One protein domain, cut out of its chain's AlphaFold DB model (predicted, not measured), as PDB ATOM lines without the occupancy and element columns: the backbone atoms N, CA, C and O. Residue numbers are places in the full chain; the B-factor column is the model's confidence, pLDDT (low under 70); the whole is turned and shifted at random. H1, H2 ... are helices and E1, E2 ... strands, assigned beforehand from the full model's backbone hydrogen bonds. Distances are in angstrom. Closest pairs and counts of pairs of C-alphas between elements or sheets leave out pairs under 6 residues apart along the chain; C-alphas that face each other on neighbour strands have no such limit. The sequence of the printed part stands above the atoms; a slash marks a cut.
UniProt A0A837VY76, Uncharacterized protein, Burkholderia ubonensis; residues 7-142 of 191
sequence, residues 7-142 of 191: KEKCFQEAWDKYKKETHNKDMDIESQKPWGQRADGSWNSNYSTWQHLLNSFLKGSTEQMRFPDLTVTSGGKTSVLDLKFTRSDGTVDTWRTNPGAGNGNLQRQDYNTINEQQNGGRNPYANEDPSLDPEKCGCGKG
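This is residues 7 to 142 of the 191 residues of an uncharacterized protein of Burkholderia ubonensis (UniProt A0A837VY76). A small three-stranded sheet, E1, E4 and E5, stands as a short wall in the middle part of the domain, with the long helix H1 over E1 on one face and H3 beside E5 at the other edge. A second, smaller sheet, E2 and E3, lies with H2 toward one end of the longest axis, H4 sits by H1 toward the other, and a long loop, residues 82 to 106, runs past one end of the three strands. The printed part has 136 residues, with four named helices and five named strands in the order H1 E1 E2 H2 E3 E4 E5 H3 H4. The sheets, E1 - E4 - E5 and E2 - E3, are antiparallel; the class is mixed, helices and strands, with under half of the residues in named elements. The whole is compact, with a radius of gyration of the C-alphas of 15.8 A and spans of 45 by 37 by 30 A.

H1, residues 7 to 22, is on the sheet of E1, residues 27 to 31, E4, residues 70 to 74, and E5, residues 77 to 81. Its height over the sheet is 10.3 A, from a local plane fitted to just 6 C-alphas. It lies over E1 and only just not over E4, with 10 and 2 of its C-alphas falling on them, and runs along the strands, at 9 degrees to E1 on the local plane; its closest C-alpha pair with E1 is Glu 8 and Ser 31, 6.9 A. E1 and E4 are antiparallel at 169 degrees, with N 28 and O 73 within hydrogen-bond range at 2.8 A. E4 and E5 form a hairpin, with N 72 and O 79 at 2.8 A. E2, residues 35 to 37, is antiparallel to E3, residues 64 to 66, with N 37 and O 64 at 2.8 A. The closest C-alphas of E2 and H2, residues 50 to 58, are those of Gly 36 and Leu 53, 7.4 A. H3, residues 107 to 118, stands at the level of the three-stranded sheet, at a height of 2.5 A from a local plane of just 6 C-alphas; its closest C-alpha pair with E5 is Asn 115 and Ser 79, 5.2 A. H1, with residues 10 to 14 alone, and H4, residues 134 to 137, only just touch, with 3 pairs of C-alphas within 8 A, the closest Ala 14 and Cys 137 at 6.0 A. Each O i to N i+4 pair is within range in H1, H2 and H3; H4 is too short for one, and its 1 O i to N i+3 pair is not within range.

H1 begins at C-alpha 7, (27.000, 29.694, 216.730), and is 22.4 A long; H3 is 16.6 A, E1 13.5 A, and H4 ends at C-alpha 137, (35.301, 22.667, 219.919).

The C-alphas farthest apart, of Lys 59 and Glu 135, are 46.1 A apart. The printed part has no cut. The links E2 to H2, E5 to H3 and H3 to H4 are long. The mean pLDDT of the printed part is 73.4, and 56 residues are under 70, among them 85 to 93 and 126 to 142.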
ATOM      1  N   LYS A   7      27.083  30.910 215.917       66.56
ATOM      2  CA  LYS A   7      27.000  29.694 216.730       66.56
ATOM      3  C   LYS A   7      26.783  28.448 215.873       66.56
ATOM      4  O   LYS A   7      27.513  27.473 216.014       66.56
ATOM      5  N   GLU A   8      25.830  28.507 214.945       66.19
ATOM      6  CA  GLU A   8      25.562  27.423 213.991       66.19
ATOM      7  C   GLU A   8      26.771  27.152 213.097       66.19
ATOM      8  O   GLU A   8      27.105  25.996 212.860       66.19
ATOM      9  N   LYS A   9      27.485  28.201 212.670       68.75
ATOM     10  CA  LYS A   9      28.730  28.053 211.903       68.75
ATOM     11  C   LYS A   9      29.831  27.361 212.703       68.75
ATOM     12  O   LYS A   9      30.433  26.431 212.186       68.75
ATOM     13  N   CYS A  10      30.061  27.766 213.956       69.25
ATOM     14  CA  CYS A  10      31.019  27.101 214.855       69.25
ATOM     15  C   CYS A  10      30.703  25.609 214.991       69.25
ATOM     16  O   CYS A  10      31.586  24.763 214.857       69.25
ATOM     17  N   PHE A  11      29.427  25.279 215.193       70.50
ATOM     18  CA  PHE A  11      29.007  23.892 215.277       70.50
ATOM     19  C   PHE A  11      29.216  23.149 213.954       70.50
ATOM     20  O   PHE A  11      29.751  22.045 213.953       70.50
ATOM     21  N   GLN A  12      28.824  23.743 212.826       70.75
ATOM     22  CA  GLN A  12      28.974  23.115 211.518       70.75
ATOM     23  C   GLN A  12      30.448  22.883 211.160       70.75
ATOM     24  O   GLN A  12      30.779  21.825 210.642       70.75
ATOM     25  N   GLU A  13      31.344  23.806 211.510       71.00
ATOM     26  CA  GLU A  13      32.792  23.633 211.348       71.00
ATOM     27  C   GLU A  13      33.342  22.501 212.228       71.00
ATOM     28  O   GLU A  13      34.062  21.626 211.736       71.00
ATOM     29  N   ALA A  14      32.981  22.478 213.517       68.81
ATOM     30  CA  ALA A  14      33.357  21.393 214.426       68.81
ATOM     31  C   ALA A  14      32.829  20.039 213.922       68.81
ATOM     32  O   ALA A  14      33.514  19.016 213.989       68.81
ATOM     33  N   TRP A  15      31.629  20.048 213.346       71.44
ATOM     34  CA  TRP A  15      30.981  18.878 212.788       71.44
ATOM     35  C   TRP A  15      31.623  18.367 211.503       71.44
ATOM     36  O   TRP A  15      31.869  17.170 211.354       71.44
ATOM     37  N   ASP A  16      31.914  19.260 210.564       72.75
ATOM     38  CA  ASP A  16      32.577  18.907 209.315       72.75
ATOM     39  C   ASP A  16      33.978  18.353 209.587       72.75
ATOM     40  O   ASP A  16      34.395  17.387 208.942       72.75
ATOM     41  N   LYS A  17      34.665  18.875 210.612       69.06
ATOM     42  CA  LYS A  17      35.917  18.301 211.111       69.06
ATOM     43  C   LYS A  17      35.716  16.887 211.665       69.06
ATOM     44  O   LYS A  17      36.424  15.976 211.241       69.06
ATOM     45  N   TYR A  18      34.717  16.674 212.523       65.50
ATOM     46  CA  TYR A  18      34.399  15.346 213.059       65.50
ATOM     47  C   TYR A  18      34.075  14.327 211.954       65.50
ATOM     48  O   TYR A  18      34.622  13.224 211.952       65.50
ATOM     49  N   LYS A  19      33.235  14.681 210.972       68.19
ATOM     50  CA  LYS A  19      32.910  13.805 209.828       68.19
ATOM     51  C   LYS A  19      34.143  13.479 208.991       68.19
ATOM     52  O   LYS A  19      34.297  12.345 208.542       68.19
ATOM     53  N   LYS A  20      35.027  14.460 208.786       69.25
ATOM     54  CA  LYS A  20      36.286  14.265 208.057       69.25
ATOM     55  C   LYS A  20      37.222  13.292 208.778       69.25
ATOM     56  O   LYS A  20      37.882  12.510 208.106       69.25
ATOM     57  N   GLU A  21      37.272  13.338 210.107       71.31
ATOM     58  CA  GLU A  21      38.149  12.489 210.927       71.31
ATOM     59  C   GLU A  21      37.576  11.084 211.172       71.31
ATOM     60  O   GLU A  21      38.324  10.112 211.209       71.31
ATOM     61  N   THR A  22      36.255  10.954 211.309       66.25
ATOM     62  CA  THR A  22      35.595   9.675 211.634       66.25
ATOM     63  C   THR A  22      35.043   8.928 210.424       66.25
ATOM     64  O   THR A  22      34.656   7.769 210.551       66.25
ATOM     65  N   HIS A  23      34.979   9.574 209.255       66.06
ATOM     66  CA  HIS A  23      34.335   9.062 208.040       66.06
ATOM     67  C   HIS A  23      32.869   8.621 208.226       66.06
ATOM     68  O   HIS A  23      32.341   7.872 207.401       66.06
ATOM     69  N   ASN A  24      32.196   9.088 209.281       65.38
ATOM     70  CA  ASN A  24      30.823   8.704 209.576       65.38
ATOM     71  C   ASN A  24      29.851   9.392 208.601       65.38
ATOM     72  O   ASN A  24      29.663  10.608 208.653       65.38
ATOM     73  N   LYS A  25      29.266   8.604 207.690       67.12
ATOM     74  CA  LYS A  25      28.303   9.063 206.673       67.12
ATOM     75  C   LYS A  25      26.846   8.927 207.112       67.12
ATOM     76  O   LYS A  25      25.979   9.502 206.466       67.12
ATOM     77  N   ASP A  26      26.586   8.208 208.201       69.94
ATOM     78  CA  ASP A  26      25.233   7.853 208.651       69.94
ATOM     79  C   ASP A  26      24.637   8.902 209.596       69.94
ATOM     80  O   ASP A  26      23.687   8.628 210.337       69.94
ATOM     81  N   MET A  27      25.232  10.096 209.606       70.00
ATOM     82  CA  MET A  27      24.928  11.143 210.556       70.00
ATOM     83  C   MET A  27      24.717  12.482 209.854       70.00
ATOM     84  O   MET A  27      25.654  13.063 209.299       70.00
ATOM     85  N   ASP A  28      23.480  12.964 209.896       80.69
ATOM     86  CA  ASP A  28      23.034  14.195 209.250       80.69
ATOM     87  C   ASP A  28      22.662  15.258 210.286       80.69
ATOM     88  O   ASP A  28      22.188  14.937 211.379       80.69
ATOM     89  N   ILE A  29      22.909  16.524 209.947       75.69
ATOM     90  CA  ILE A  29      22.646  17.665 210.824       75.69
ATOM     91  C   ILE A  29      21.977  18.781 210.040       75.69
ATOM     92  O   ILE A  29      22.535  19.313 209.081       75.69
ATOM     93  N   GLU A  30      20.814  19.192 210.530       80.50
ATOM     94  CA  GLU A  30      20.018  20.278 209.972       80.50
ATOM     95  C   GLU A  30      19.879  21.396 211.011       80.50
ATOM     96  O   GLU A  30      19.346  21.181 212.105       80.50
ATOM     97  N   SER A  31      20.352  22.598 210.677       79.00
ATOM     98  CA  SER A  31      20.198  23.779 211.528       79.00
ATOM     99  C   SER A  31      18.803  24.385 211.397       79.00
ATOM    100  O   SER A  31      18.231  24.436 210.307       79.00
ATOM    101  N   GLN A  32      18.241  24.839 212.522       74.94
ATOM    102  CA  GLN A  32      16.936  25.515 212.587       74.94
ATOM    103  C   GLN A  32      15.782  24.766 211.896       74.94
ATOM    104  O   GLN A  32      14.816  25.384 211.430       74.94
ATOM    105  N   LYS A  33      15.854  23.430 211.823       83.69
ATOM    106  CA  LYS A  33      14.798  22.623 211.207       83.69
ATOM    107  C   LYS A  33      13.484  22.824 211.973       83.69
ATOM    108  O   LYS A  33      13.464  22.628 213.188       83.69
ATOM    109  N   PRO A  34      12.381  23.195 211.305       82.50
ATOM    110  CA  PRO A  34      11.111  23.404 211.982       82.50
ATOM    111  C   PRO A  34      10.516  22.097 212.516       82.50
ATOM    112  O   PRO A  34      10.463  21.096 211.801       82.50
ATOM    113  N   TRP A  35       9.974  22.148 213.732       84.88
ATOM    114  CA  TRP A  35       9.185  21.081 214.347       84.88
ATOM    115  C   TRP A  35       7.797  21.596 214.728       84.88
ATOM    116  O   TRP A  35       7.664  22.644 215.364       84.88
ATOM    117  N   GLY A  36       6.764  20.855 214.330       85.31
ATOM    118  CA  GLY A  36       5.366  21.138 214.635       85.31
ATOM    119  C   GLY A  36       4.739  20.021 215.464       85.31
ATOM    120  O   GLY A  36       4.870  18.849 215.105       85.31
ATOM    121  N   GLN A  37       4.049  20.389 216.543       84.31
ATOM    122  CA  GLN A  37       3.193  19.487 217.308       84.31
ATOM    123  C   GLN A  37       1.807  19.436 216.667       84.31
ATOM    124  O   GLN A  37       1.199  20.476 216.410       84.31
ATOM    125  N   ARG A  38       1.307  18.234 216.405       83.12
ATOM    126  CA  ARG A  38      -0.052  17.981 215.916       83.12
ATOM    127  C   ARG A  38      -1.047  17.912 217.074       83.12
ATOM    128  O   ARG A  38      -0.651  17.755 218.222       83.12
ATOM    129  N   ALA A  39      -2.337  17.936 216.746       80.38
ATOM    130  CA  ALA A  39      -3.428  17.828 217.721       80.38
ATOM    131  C   ALA A  39      -3.445  16.514 218.529       80.38
ATOM    132  O   ALA A  39      -4.048  16.440 219.592       80.38
ATOM    133  N   ASP A  40      -2.783  15.459 218.044       83.06
ATOM    134  CA  ASP A  40      -2.603  14.200 218.780       83.06
ATOM    135  C   ASP A  40      -1.391  14.225 219.736       83.06
ATOM    136  O   ASP A  40      -1.045  13.208 220.332       83.06
ATOM    137  N   GLY A  41      -0.715  15.372 219.865       83.06
ATOM    138  CA  GLY A  41       0.490  15.551 220.669       83.06
ATOM    139  C   GLY A  41       1.780  15.042 220.011       83.06
ATOM    140  O   GLY A  41       2.858  15.199 220.599       83.06
ATOM    141  N   SER A  42       1.709  14.463 218.806       87.88
ATOM    142  CA  SER A  42       2.883  13.979 218.072       87.88
ATOM    143  C   SER A  42       3.661  15.116 217.412       87.88
ATOM    144  O   SER A  42       3.090  16.074 216.887       87.88
ATOM    145  N   TRP A  43       4.988  15.000 217.417       88.06
ATOM    146  CA  TRP A  43       5.890  15.966 216.799       88.06
ATOM    147  C   TRP A  43       6.391  15.489 215.436       88.06
ATOM    148  O   TRP A  43       6.813  14.345 215.272       88.06
ATOM    149  N   ASN A  44       6.397  16.392 214.455       87.31
ATOM    150  CA  ASN A  44       6.920  16.135 213.115       87.31
ATOM    151  C   ASN A  44       7.768  17.317 212.619       87.31
ATOM    152  O   ASN A  44       7.532  18.461 212.997       87.31
ATOM    153  N   SER A  45       8.727  17.042 211.738       85.12
ATOM    154  CA  SER A  45       9.570  18.032 211.060       85.12
ATOM    155  C   SER A  45       9.433  18.034 209.533       85.12
ATOM    156  O   SER A  45      10.151  18.765 208.852       85.12
ATOM    157  N   ASN A  46       8.506  17.249 208.969       80.25
ATOM    158  CA  ASN A  46       8.238  17.181 207.529       80.25
ATOM    159  C   ASN A  46       7.438  18.400 207.033       80.25
ATOM    160  O   ASN A  46       6.317  18.288 206.537       80.25
ATOM    161  N   TYR A  47       8.028  19.579 207.202       70.31
ATOM    162  CA  TYR A  47       7.519  20.848 206.718       70.31
ATOM    163  C   TYR A  47       8.609  21.476 205.855       70.31
ATOM    164  O   TYR A  47       9.515  22.141 206.350       70.31
ATOM    165  N   SER A  48       8.542  21.222 204.548       61.78
ATOM    166  CA  SER A  48       9.593  21.599 203.592       61.78
ATOM    167  C   SER A  48       9.832  23.110 203.494       61.78
ATOM    168  O   SER A  48      10.884  23.532 203.018       61.78
ATOM    169  N   THR A  49       8.896  23.943 203.963       65.94
ATOM    170  CA  THR A  49       9.114  25.382 204.137       65.94
ATOM    171  C   THR A  49       8.427  25.914 205.393       65.94
ATOM    172  O   THR A  49       7.358  25.449 205.793       65.94
ATOM    173  N   TRP A  50       9.010  26.966 205.975       64.38
ATOM    174  CA  TRP A  50       8.409  27.721 207.082       64.38
ATOM    175  C   TRP A  50       7.000  28.231 206.746       64.38
ATOM    176  O   TRP A  50       6.102  28.180 207.579       64.38
ATOM    177  N   GLN A  51       6.778  28.633 205.492       66.69
ATOM    178  CA  GLN A  51       5.468  29.062 205.000       66.69
ATOM    179  C   GLN A  51       4.440  27.918 205.001       66.69
ATOM    180  O   GLN A  51       3.289  28.127 205.374       66.69
ATOM    181  N   HIS A  52       4.832  26.689 204.635       68.69
ATOM    182  CA  HIS A  52       3.938  25.526 204.731       68.69
ATOM    183  C   HIS A  52       3.546  25.220 206.174       68.69
ATOM    184  O   HIS A  52       2.394  24.867 206.439       68.69
ATOM    185  N   LEU A  53       4.479  25.389 207.109       69.88
ATOM    186  CA  LEU A  53       4.204  25.192 208.521       69.88
ATOM    187  C   LEU A  53       3.306  26.297 209.096       69.88
ATOM    188  O   LEU A  53       2.338  25.988 209.784       69.88
ATOM    189  N   LEU A  54       3.556  27.567 208.766       70.12
ATOM    190  CA  LEU A  54       2.661  28.664 209.147       70.12
ATOM    191  C   LEU A  54       1.252  28.472 208.597       70.12
ATOM    192  O   LEU A  54       0.276  28.630 209.323       70.12
ATOM    193  N   ASN A  55       1.135  28.076 207.331       70.38
ATOM    194  CA  ASN A  55      -0.158  27.770 206.730       70.38
ATOM    195  C   ASN A  55      -0.853  26.595 207.426       70.38
ATOM    196  O   ASN A  55      -2.077  26.571 207.484       70.38
ATOM    197  N   SER A  56      -0.094  25.632 207.953       68.25
ATOM    198  CA  SER A  56      -0.636  24.523 208.750       68.25
ATOM    199  C   SER A  56      -1.172  25.024 210.094       68.25
ATOM    200  O   SER A  56      -2.295  24.702 210.469       68.25
ATOM    201  N   PHE A  57      -0.430  25.908 210.761       70.50
ATOM    202  CA  PHE A  57      -0.864  26.560 211.997       70.50
ATOM    203  C   PHE A  57      -2.134  27.404 211.795       70.50
ATOM    204  O   PHE A  57      -3.111  27.234 212.515       70.50
ATOM    205  N   LEU A  58      -2.177  28.243 210.753       71.81
ATOM    206  CA  LEU A  58      -3.354  29.057 210.409       71.81
ATOM    207  C   LEU A  58      -4.581  28.211 210.041       71.81
ATOM    208  O   LEU A  58      -5.712  28.652 210.218       71.81
ATOM    209  N   LYS A  59      -4.363  26.995 209.529       72.62
ATOM    210  CA  LYS A  59      -5.416  26.015 209.230       72.62
ATOM    211  C   LYS A  59      -5.737  25.094 210.415       72.62
ATOM    212  O   LYS A  59      -6.528  24.171 210.246       72.62
ATOM    213  N   GLY A  60      -5.134  25.325 211.584       70.00
ATOM    214  CA  GLY A  60      -5.405  24.593 212.823       70.00
ATOM    215  C   GLY A  60      -4.853  23.167 212.880       70.00
ATOM    216  O   GLY A  60      -5.301  22.385 213.708       70.00
ATOM    217  N   SER A  61      -3.911  22.788 212.010       71.56
ATOM    218  CA  SER A  61      -3.339  21.428 211.998       71.56
ATOM    219  C   SER A  61      -2.061  21.270 212.829       71.56
ATOM    220  O   SER A  61      -1.580  20.148 213.007       71.56
ATOM    221  N   THR A  62      -1.527  22.375 213.350       74.12
ATOM    222  CA  THR A  62      -0.358  22.414 214.232       74.12
ATOM    223  C   THR A  62      -0.713  23.224 215.472       74.12
ATOM    224  O   THR A  62      -1.100  24.382 215.343       74.12
ATOM    225  N   GLU A  63      -0.547  22.645 216.658       75.06
ATOM    226  CA  GLU A  63      -0.813  23.317 217.933       75.06
ATOM    227  C   GLU A  63       0.396  24.117 218.407       75.06
ATOM    228  O   GLU A  63       0.256  25.237 218.891       75.06
ATOM    229  N   GLN A  64       1.606  23.582 218.230       78.88
ATOM    230  CA  GLN A  64       2.829  24.210 218.720       78.88
ATOM    231  C   GLN A  64       3.962  24.127 217.702       78.88
ATOM    232  O   GLN A  64       4.039  23.198 216.903       78.88
ATOM    233  N   MET A  65       4.868  25.104 217.748       77.38
ATOM    234  CA  MET A  65       6.006  25.204 216.845       77.38
ATOM    235  C   MET A  65       7.309  25.437 217.605       77.38
ATOM    236  O   MET A  65       7.365  26.269 218.514       77.38
ATOM    237  N   ARG A  66       8.369  24.737 217.192       81.56
ATOM    238  CA  ARG A  66       9.732  24.901 217.705       81.56
ATOM    239  C   ARG A  66      10.752  24.921 216.570       81.56
ATOM    240  O   ARG A  66      10.569  24.283 215.537       81.56
ATOM    241  N   PHE A  67      11.837  25.648 216.810       80.31
ATOM    242  CA  PHE A  67      12.999  25.744 215.930       80.31
ATOM    243  C   PHE A  67      14.238  25.439 216.771       80.31
ATOM    244  O   PHE A  67      14.838  26.361 217.323       80.31
ATOM    245  N   PRO A  68      14.559  24.151 216.972       79.81
ATOM    246  CA  PRO A  68      15.817  23.746 217.583       79.81
ATOM    247  C   PRO A  68      16.993  24.354 216.840       79.81
ATOM    248  O   PRO A  68      16.943  24.463 215.616       79.81
ATOM    249  N   ASP A  69      18.062  24.689 217.559       76.88
ATOM    250  CA  ASP A  69      19.295  25.135 216.909       76.88
ATOM    251  C   ASP A  69      19.776  24.064 215.930       76.88
ATOM    252  O   ASP A  69      20.182  24.383 214.812       76.88
ATOM    253  N   LEU A  70      19.657  22.791 216.333       80.06
ATOM    254  CA  LEU A  70      20.003  21.638 215.516       80.06
ATOM    255  C   LEU A  70      19.001  20.499 215.653       80.06
ATOM    256  O   LEU A  70      18.493  20.198 216.734       80.06
ATOM    257  N   THR A  71      18.816  19.796 214.544       86.56
ATOM    258  CA  THR A  71      18.293  18.432 214.506       86.56
ATOM    259  C   THR A  71      19.402  17.513 214.006       86.56
ATOM    260  O   THR A  71      19.956  17.744 212.935       86.56
ATOM    261  N   VAL A  72      19.736  16.488 214.787       84.62
ATOM    262  CA  VAL A  72      20.775  15.499 214.482       84.62
ATOM    263  C   VAL A  72      20.106  14.157 214.239       84.62
ATOM    264  O   VAL A  72      19.378  13.669 215.103       84.62
ATOM    265  N   THR A  73      20.375  13.546 213.092       85.88
ATOM    266  CA  THR A  73      19.923  12.189 212.777       85.88
ATOM    267  C   THR A  73      21.141  11.285 212.686       85.88
ATOM    268  O   THR A  73      22.013  11.544 211.870       85.88
ATOM    269  N   SER A  74      21.228  10.244 213.512       81.19
ATOM    270  CA  SER A  74      22.354   9.300 213.532       81.19
ATOM    271  C   SER A  74      21.855   7.878 213.719       81.19
ATOM    272  O   SER A  74      21.120   7.609 214.668       81.19
ATOM    273  N   GLY A  75      22.223   6.953 212.828       77.06
ATOM    274  CA  GLY A  75      21.876   5.533 212.990       77.06
ATOM    275  C   GLY A  75      20.368   5.278 213.160       77.06
ATOM    276  O   GLY A  75      19.968   4.446 213.973       77.06
ATOM    277  N   GLY A  76      19.531   6.041 212.446       78.94
ATOM    278  CA  GLY A  76      18.065   5.947 212.505       78.94
ATOM    279  C   GLY A  76      17.408   6.619 213.717       78.94
ATOM    280  O   GLY A  76      16.203   6.483 213.902       78.94
ATOM    281  N   LYS A  77      18.179   7.336 214.538       84.25
ATOM    282  CA  LYS A  77      17.705   8.093 215.702       84.25
ATOM    283  C   LYS A  77      17.772   9.583 215.435       84.25
ATOM    284  O   LYS A  77      18.814  10.067 215.001       84.25
ATOM    285  N   THR A  78      16.702  10.302 215.754       88.25
ATOM    286  CA  THR A  78      16.624  11.756 215.569       88.25
ATOM    287  C   THR A  78      16.585  12.441 216.920       88.25
ATOM    288  O   THR A  78      15.811  12.060 217.793       88.25
ATOM    289  N   SER A  79      17.422  13.454 217.107       88.19
ATOM    290  CA  SER A  79      17.443  14.267 218.319       88.19
ATOM    291  C   SER A  79      17.455  15.751 217.992       88.19
ATOM    292  O   SER A  79      18.144  16.190 217.073       88.19
ATOM    293  N   VAL A  80      16.710  16.527 218.766       87.88
ATOM    294  CA  VAL A  80      16.701  17.986 218.722       87.88
ATOM    295  C   VAL A  80      17.519  18.545 219.873       87.88
ATOM    296  O   VAL A  80      17.447  18.058 221.003       87.88
ATOM    297  N   LEU A  81      18.311  19.568 219.566       82.81
ATOM    298  CA  LEU A  81      19.272  20.154 220.486       82.81
ATOM    299  C   LEU A  81      19.103  21.668 220.542       82.81
ATOM    300  O   LEU A  81      18.898  22.332 219.522       82.81
ATOM    301  N   ASP A  82      19.238  22.200 221.751       80.94
ATOM    302  CA  ASP A  82      19.494  23.614 221.985       80.94
ATOM    303  C   ASP A  82      20.941  23.737 222.451       80.94
ATOM    304  O   ASP A  82      21.337  23.174 223.472       80.94
ATOM    305  N   LEU A  83      21.761  24.394 221.646       74.06
ATOM    306  CA  LEU A  83      23.199  24.431 221.848       74.06
ATOM    307  C   LEU A  83      23.528  25.482 222.908       74.06
ATOM    308  O   LEU A  83      23.227  26.654 222.723       74.06
ATOM    309  N   LYS A  84      24.189  25.132 224.009       75.38
ATOM    310  CA  LYS A  84      24.546  26.138 225.030       75.38
ATOM    311  C   LYS A  84      25.969  26.639 224.832       75.38
ATOM    312  O   LYS A  84      26.870  25.843 224.583       75.38
ATOM    313  N   PHE A  85      26.197  27.944 224.961       68.94
ATOM    314  CA  PHE A  85      27.531  28.539 224.841       68.94
ATOM    315  C   PHE A  85      27.744  29.642 225.877       68.94
ATOM    316  O   PHE A  85      26.799  30.310 226.298       68.94
ATOM    317  N   THR A  86      29.000  29.842 226.266       66.25
ATOM    318  CA  THR A  86      29.404  30.996 227.069       66.25
ATOM    319  C   THR A  86      29.651  32.172 226.133       66.25
ATOM    320  O   THR A  86      30.454  32.095 225.201       66.25
ATOM    321  N   ARG A  87      28.920  33.259 226.351       65.06
ATOM    322  CA  ARG A  87      29.013  34.492 225.572       65.06
ATOM    323  C   ARG A  87      30.307  35.239 225.899       65.06
ATOM    324  O   ARG A  87      30.974  34.974 226.897       65.06
ATOM    325  N   SER A  88      30.660  36.221 225.068       57.12
ATOM    326  CA  SER A  88      31.870  37.037 225.260       57.12
ATOM    327  C   SER A  88      31.873  37.871 226.545       57.12
ATOM    328  O   SER A  88      32.931  38.327 226.962       57.12
ATOM    329  N   ASP A  89      30.703  38.088 227.146       63.59
ATOM    330  CA  ASP A  89      30.517  38.765 228.433       63.59
ATOM    331  C   ASP A  89      30.576  37.801 229.638       63.59
ATOM    332  O   ASP A  89      30.353  38.217 230.772       63.59
ATOM    333  N   GLY A  90      30.870  36.515 229.407       63.97
ATOM    334  CA  GLY A  90      30.931  35.478 230.438       63.97
ATOM    335  C   GLY A  90      29.574  34.883 230.822       63.97
ATOM    336  O   GLY A  90      29.527  33.980 231.655       63.97
ATOM    337  N   THR A  91      28.466  35.336 230.225       68.81
ATOM    338  CA  THR A  91      27.143  34.768 230.510       68.81
ATOM    339  C   THR A  91      26.941  33.440 229.786       68.81
ATOM    340  O   THR A  91      27.266  33.297 228.609       68.81
ATOM    341  N   VAL A  92      26.376  32.455 230.483       69.56
ATOM    342  CA  VAL A  92      26.028  31.159 229.888       69.56
ATOM    343  C   VAL A  92      24.647  31.253 229.248       69.56
ATOM    344  O   VAL A  92      23.701  31.774 229.846       69.56
ATOM    345  N   ASP A  93      24.523  30.762 228.018       69.25
ATOM    346  CA  ASP A  93      23.234  30.619 227.351       69.25
ATOM    347  C   ASP A  93      22.349  29.633 228.125       69.25
ATOM    348  O   ASP A  93      22.770  28.529 228.469       69.25
ATOM    349  N   THR A  94      21.119  30.032 228.434       72.75
ATOM    350  CA  THR A  94      20.174  29.229 229.226       72.75
ATOM    351  C   THR A  94      18.964  28.858 228.387       72.75
ATOM    352  O   THR A  94      18.789  29.320 227.261       72.75
ATOM    353  N   TRP A  95      18.149  27.924 228.869       71.56
ATOM    354  CA  TRP A  95      16.894  27.588 228.202       71.56
ATOM    355  C   TRP A  95      15.949  28.776 228.199       71.56
ATOM    356  O   TRP A  95      15.821  29.482 229.201       71.56
ATOM    357  N   ARG A  96      15.239  28.971 227.086       67.56
ATOM    358  CA  ARG A  96      14.170  29.962 227.058       67.56
ATOM    359  C   ARG A  96      13.057  29.507 227.997       67.56
ATOM    360  O   ARG A  96      12.573  28.379 227.909       67.56
ATOM    361  N   THR A  97      12.640  30.412 228.871       64.56
ATOM    362  CA  THR A  97      11.542  30.204 229.823       64.56
ATOM    363  C   THR A  97      10.186  30.613 229.256       64.56
ATOM    364  O   THR A  97       9.167  30.432 229.914       64.56
ATOM    365  N   ASN A  98      10.152  31.146 228.031       58.50
ATOM    366  CA  ASN A  98       8.897  31.503 227.390       58.50
ATOM    367  C   ASN A  98       8.145  30.227 226.974       58.50
ATOM    368  O   ASN A  98       8.706  29.407 226.228       58.50
ATOM    369  N   PRO A  99       6.886  30.057 227.416       60.78
ATOM    370  CA  PRO A  99       6.053  28.958 226.962       60.78
ATOM    371  C   PRO A  99       5.826  29.058 225.450       60.78
ATOM    372  O   PRO A  99       5.883  30.138 224.857       60.78
ATOM    373  N   GLY A 100       5.636  27.917 224.790       59.56
ATOM    374  CA  GLY A 100       5.314  27.921 223.366       59.56
ATOM    375  C   GLY A 100       3.883  28.378 223.092       59.56
ATOM    376  O   GLY A 100       3.026  28.360 223.966       59.56
ATOM    377  N   ALA A 101       3.641  28.725 221.832       57.09
ATOM    378  CA  ALA A 101       2.393  29.261 221.290       57.09
ATOM    379  C   ALA A 101       1.121  28.394 221.455       57.09
ATOM    380  O   ALA A 101       0.033  28.890 221.178       57.09
ATOM    381  N   GLY A 102       1.250  27.125 221.853       61.34
ATOM    382  CA  GLY A 102       0.173  26.131 221.773       61.34
ATOM    383  C   GLY A 102      -0.245  25.523 223.101       61.34
ATOM    384  O   GLY A 102      -1.380  25.671 223.535       61.34
ATOM    385  N   ASN A 103       0.684  24.825 223.753       64.38
ATOM    386  CA  ASN A 103       0.394  23.925 224.875       64.38
ATOM    387  C   ASN A 103       0.892  24.438 226.242       64.38
ATOM    388  O   ASN A 103       0.777  23.733 227.239       64.38
ATOM    389  N   GLY A 104       1.482  25.637 226.301       68.56
ATOM    390  CA  GLY A 104       2.028  26.204 227.540       68.56
ATOM    391  C   GLY A 104       3.352  25.590 228.020       68.56
ATOM    392  O   GLY A 104       3.892  26.052 229.024       68.56
ATOM    393  N   ASN A 105       3.917  24.609 227.310       77.38
ATOM    394  CA  ASN A 105       5.172  23.968 227.697       77.38
ATOM    395  C   ASN A 105       6.385  24.869 227.454       77.38
ATOM    396  O   ASN A 105       6.437  25.683 226.520       77.38
ATOM    397  N   LEU A 106       7.406  24.672 228.287       83.00
ATOM    398  CA  LEU A 106       8.719  25.283 228.126       83.00
ATOM    399  C   LEU A 106       9.500  24.609 226.999       83.00
ATOM    400  O   LEU A 106       9.349  23.418 226.738       83.00
ATOM    401  N   GLN A 107      10.426  25.357 226.396       82.69
ATOM    402  CA  GLN A 107      11.268  24.871 225.299       82.69
ATOM    403  C   GLN A 107      11.942  23.524 225.619       82.69
ATOM    404  O   GLN A 107      11.901  22.605 224.808       82.69
ATOM    405  N   ARG A 108      12.509  23.389 226.825       84.38
ATOM    406  CA  ARG A 108      13.184  22.159 227.262       84.38
ATOM    407  C   ARG A 108      12.240  20.955 227.317       84.38
ATOM    408  O   ARG A 108      12.629  19.857 226.940       84.38
ATOM    409  N   GLN A 109      11.003  21.156 227.768       85.50
ATOM    410  CA  GLN A 109      10.009  20.082 227.871       85.50
ATOM    411  C   GLN A 109       9.610  19.566 226.488       85.50
ATOM    412  O   GLN A 109       9.532  18.356 226.280       85.50
ATOM    413  N   ASP A 110       9.436  20.468 225.524       87.25
ATOM    414  CA  ASP A 110       9.115  20.073 224.154       87.25
ATOM    415  C   ASP A 110      10.271  19.317 223.505       87.25
ATOM    416  O   ASP A 110      10.049  18.312 222.841       87.25
ATOM    417  N   TYR A 111      11.515  19.749 223.733       89.25
ATOM    418  CA  TYR A 111      12.683  19.099 223.130       89.25
ATOM    419  C   TYR A 111      12.887  17.708 223.731       89.25
ATOM    420  O   TYR A 111      13.153  16.758 222.998       89.25
ATOM    421  N   ASN A 112      12.663  17.563 225.039       90.06
ATOM    422  CA  ASN A 112      12.639  16.261 225.698       90.06
ATOM    423  C   ASN A 112      11.560  15.353 225.099       90.06
ATOM    424  O   ASN A 112      11.855  14.214 224.753       90.06
ATOM    425  N   THR A 113      10.348  15.877 224.903       90.25
ATOM    426  CA  THR A 113       9.226  15.123 224.322       90.25
ATOM    427  C   THR A 113       9.526  14.687 222.887       90.25
ATOM    428  O   THR A 113       9.310  13.529 222.539       90.25
ATOM    429  N   ILE A 114      10.066  15.586 222.054       89.44
ATOM    430  CA  ILE A 114      10.500  15.258 220.688       89.44
ATOM    431  C   ILE A 114      11.533  14.132 220.741       89.44
ATOM    432  O   ILE A 114      11.379  13.120 220.059       89.44
ATOM    433  N   ASN A 115      12.558  14.268 221.582       91.94
ATOM    434  CA  ASN A 115      13.608  13.265 221.714       91.94
ATOM    435  C   ASN A 115      13.053  11.912 222.174       91.94
ATOM    436  O   ASN A 115      13.412  10.891 221.599       91.94
ATOM    437  N   GLU A 116      12.140  11.873 223.142       92.06
ATOM    438  CA  GLU A 116      11.499  10.629 223.578       92.06
ATOM    439  C   GLU A 116      10.697   9.979 222.449       92.06
ATOM    440  O   GLU A 116      10.878   8.791 222.177       92.06
ATOM    441  N   GLN A 117       9.865  10.749 221.742       91.69
ATOM    442  CA  GLN A 117       9.046  10.237 220.639       91.69
ATOM    443  C   GLN A 117       9.900   9.658 219.503       91.69
ATOM    444  O   GLN A 117       9.578   8.599 218.967       91.69
ATOM    445  N   GLN A 118      11.013  10.312 219.163       89.81
ATOM    446  CA  GLN A 118      11.883   9.899 218.058       89.81
ATOM    447  C   GLN A 118      12.873   8.784 218.425       89.81
ATOM    448  O   GLN A 118      13.516   8.219 217.543       89.81
ATOM    449  N   ASN A 119      13.003   8.438 219.711       87.44
ATOM    450  CA  ASN A 119      13.997   7.472 220.194       87.44
ATOM    451  C   ASN A 119      13.390   6.364 221.072       87.44
ATOM    452  O   ASN A 119      14.068   5.816 221.945       87.44
ATOM    453  N   GLY A 120      12.118   6.015 220.850       85.56
ATOM    454  CA  GLY A 120      11.461   4.891 221.530       85.56
ATOM    455  C   GLY A 120      11.272   5.107 223.034       85.56
ATOM    456  O   GLY A 120      11.476   4.185 223.821       85.56
ATOM    457  N   GLY A 121      10.939   6.334 223.438       86.50
ATOM    458  CA  GLY A 121      10.702   6.734 224.828       86.50
ATOM    459  C   GLY A 121      11.958   7.124 225.607       86.50
ATOM    460  O   GLY A 121      11.892   7.289 226.821       86.50
ATOM    461  N   ARG A 122      13.118   7.249 224.950       84.12
ATOM    462  CA  ARG A 122      14.376   7.653 225.599       84.12
ATOM    463  C   ARG A 122      14.785   9.047 225.162       84.12
ATOM    464  O   ARG A 122      14.896   9.297 223.973       84.12
ATOM    465  N   ASN A 123      15.124   9.914 226.106       83.44
ATOM    466  CA  ASN A 123      15.784  11.174 225.793       83.44
ATOM    467  C   ASN A 123      17.303  11.047 226.015       83.44
ATOM    468  O   ASN A 123      17.736  11.000 227.170       83.44
ATOM    469  N   PRO A 124      18.128  11.001 224.949       77.12
ATOM    470  CA  PRO A 124      19.584  10.924 225.082       77.12
ATOM    471  C   PRO A 124      20.209  12.152 225.765       77.12
ATOM    472  O   PRO A 124      21.347  12.068 226.213       77.12
ATOM    473  N   TYR A 125      19.458  13.249 225.900       75.56
ATOM    474  CA  TYR A 125      19.900  14.515 226.486       75.56
ATOM    475  C   TYR A 125      19.072  14.909 227.722       75.56
ATOM    476  O   TYR A 125      18.989  16.078 228.078       75.56
ATOM    477  N   ALA A 126      18.438  13.940 228.401       69.94
ATOM    478  CA  ALA A 126      17.614  14.213 229.588       69.94
ATOM    479  C   ALA A 126      18.391  14.915 230.714       69.94
ATOM    480  O   ALA A 126      17.844  15.775 231.407       69.94
ATOM    481  N   ASN A 127      19.662  14.542 230.881       62.72
ATOM    482  CA  ASN A 127      20.478  14.935 232.028       62.72
ATOM    483  C   ASN A 127      21.577  15.946 231.683       62.72
ATOM    484  O   ASN A 127      22.093  16.592 232.590       62.72
ATOM    485  N   GLU A 128      21.926  16.104 230.404       66.12
ATOM    486  CA  GLU A 128      23.038  16.949 229.965       66.12
ATOM    487  C   GLU A 128      22.720  17.607 228.620       66.12
ATOM    488  O   GLU A 128      22.362  16.932 227.652       66.12
ATOM    489  N   ASP A 129      22.877  18.930 228.568       66.38
ATOM    490  CA  ASP A 129      22.711  19.707 227.344       66.38
ATOM    491  C   ASP A 129      24.058  19.798 226.608       66.38
ATOM    492  O   ASP A 129      25.079  20.100 227.238       66.38
ATOM    493  N   PRO A 130      24.105  19.594 225.280       64.69
ATOM    494  CA  PRO A 130      25.338  19.759 224.524       64.69
ATOM    495  C   PRO A 130      25.835  21.206 224.612       64.69
ATOM    496  O   PRO A 130      25.165  22.146 224.170       64.69
ATOM    497  N   SER A 131      27.034  21.384 225.168       62.78
ATOM    498  CA  SER A 131      27.692  22.685 225.257       62.78
ATOM    499  C   SER A 131      28.754  22.840 224.174       62.78
ATOM    500  O   SER A 131      29.580  21.951 223.962       62.78
ATOM    501  N   LEU A 132      28.741  23.993 223.508       60.28
ATOM    502  CA  LEU A 132      29.802  24.435 222.616       60.28
ATOM    503  C   LEU A 132      30.776  25.298 223.402       60.28
ATOM    504  O   LEU A 132      30.624  26.517 223.499       60.28
ATOM    505  N   ASP A 133      31.771  24.641 223.976       60.06
ATOM    506  CA  ASP A 133      32.906  25.307 224.596       60.06
ATOM    507  C   ASP A 133      33.940  25.635 223.502       60.06
ATOM    508  O   ASP A 133      34.453  24.710 222.861       60.06
ATOM    509  N   PRO A 134      34.256  26.919 223.246       54.12
ATOM    510  CA  PRO A 134      35.210  27.314 222.211       54.12
ATOM    511  C   PRO A 134      36.577  26.629 222.338       54.12
ATOM    512  O   PRO A 134      37.195  26.328 221.315       54.12
ATOM    513  N   GLU A 135      37.032  26.343 223.564       52.91
ATOM    514  CA  GLU A 135      38.316  25.675 223.812       52.91
ATOM    515  C   GLU A 135      38.271  24.185 223.456       52.91
ATOM    516  O   GLU A 135      39.251  23.640 222.948       52.91
ATOM    517  N   LYS A 136      37.122  23.526 223.654       52.00
ATOM    518  CA  LYS A 136      36.939  22.095 223.348       52.00
ATOM    519  C   LYS A 136      36.530  21.849 221.897       52.00
ATOM    520  O   LYS A 136      36.902  20.830 221.324       52.00
ATOM    521  N   CYS A 137      35.784  22.774 221.296       55.06
ATOM    522  CA  CYS A 137      35.301  22.667 219.919       55.06
ATOM    523  C   CYS A 137      36.294  23.223 218.888       55.06
ATOM    524  O   CYS A 137      36.165  22.926 217.702       55.06
ATOM    525  N   GLY A 138      37.299  23.999 219.317       53.69
ATOM    526  CA  GLY A 138      38.354  24.513 218.440       53.69
ATOM    527  C   GLY A 138      37.852  25.499 217.381       53.69
ATOM    528  O   GLY A 138      38.421  25.566 216.291       53.69
ATOM    529  N   CYS A 139      36.781  26.239 217.677       55.53
ATOM    530  CA  CYS A 139      36.209  27.208 216.746       55.53
ATOM    531  C   CYS A 139      37.158  28.405 216.538       55.53
ATOM    532  O   CYS A 139      37.762  28.919 217.482       55.53
ATOM    533  N   GLY A 140      37.330  28.836 215.283       50.44
ATOM    534  CA  GLY A 140      38.280  29.890 214.912       50.44
ATOM    535  C   GLY A 140      37.897  31.290 215.422       50.44
ATOM    536  O   GLY A 140      36.773  31.549 215.828       50.44
ATOM    537  N   LYS A 141      38.811  32.269 215.329       45.50
ATOM    538  CA  LYS A 141      38.607  33.664 215.803       45.50
ATOM    539  C   LYS A 141      37.379  34.404 215.214       45.50
ATOM    540  O   LYS A 141      37.057  35.491 215.689       45.50
ATOM    541  N   GLY A 142      36.706  33.843 214.203       43.62
ATOM    542  CA  GLY A 142      35.489  34.376 213.574       43.62
ATOM    543  C   GLY A 142      34.170  34.029 214.282       43.62
ATOM    544  O   GLY A 142      33.133  34.558 213.897       43.62
TER     545      GLY A 142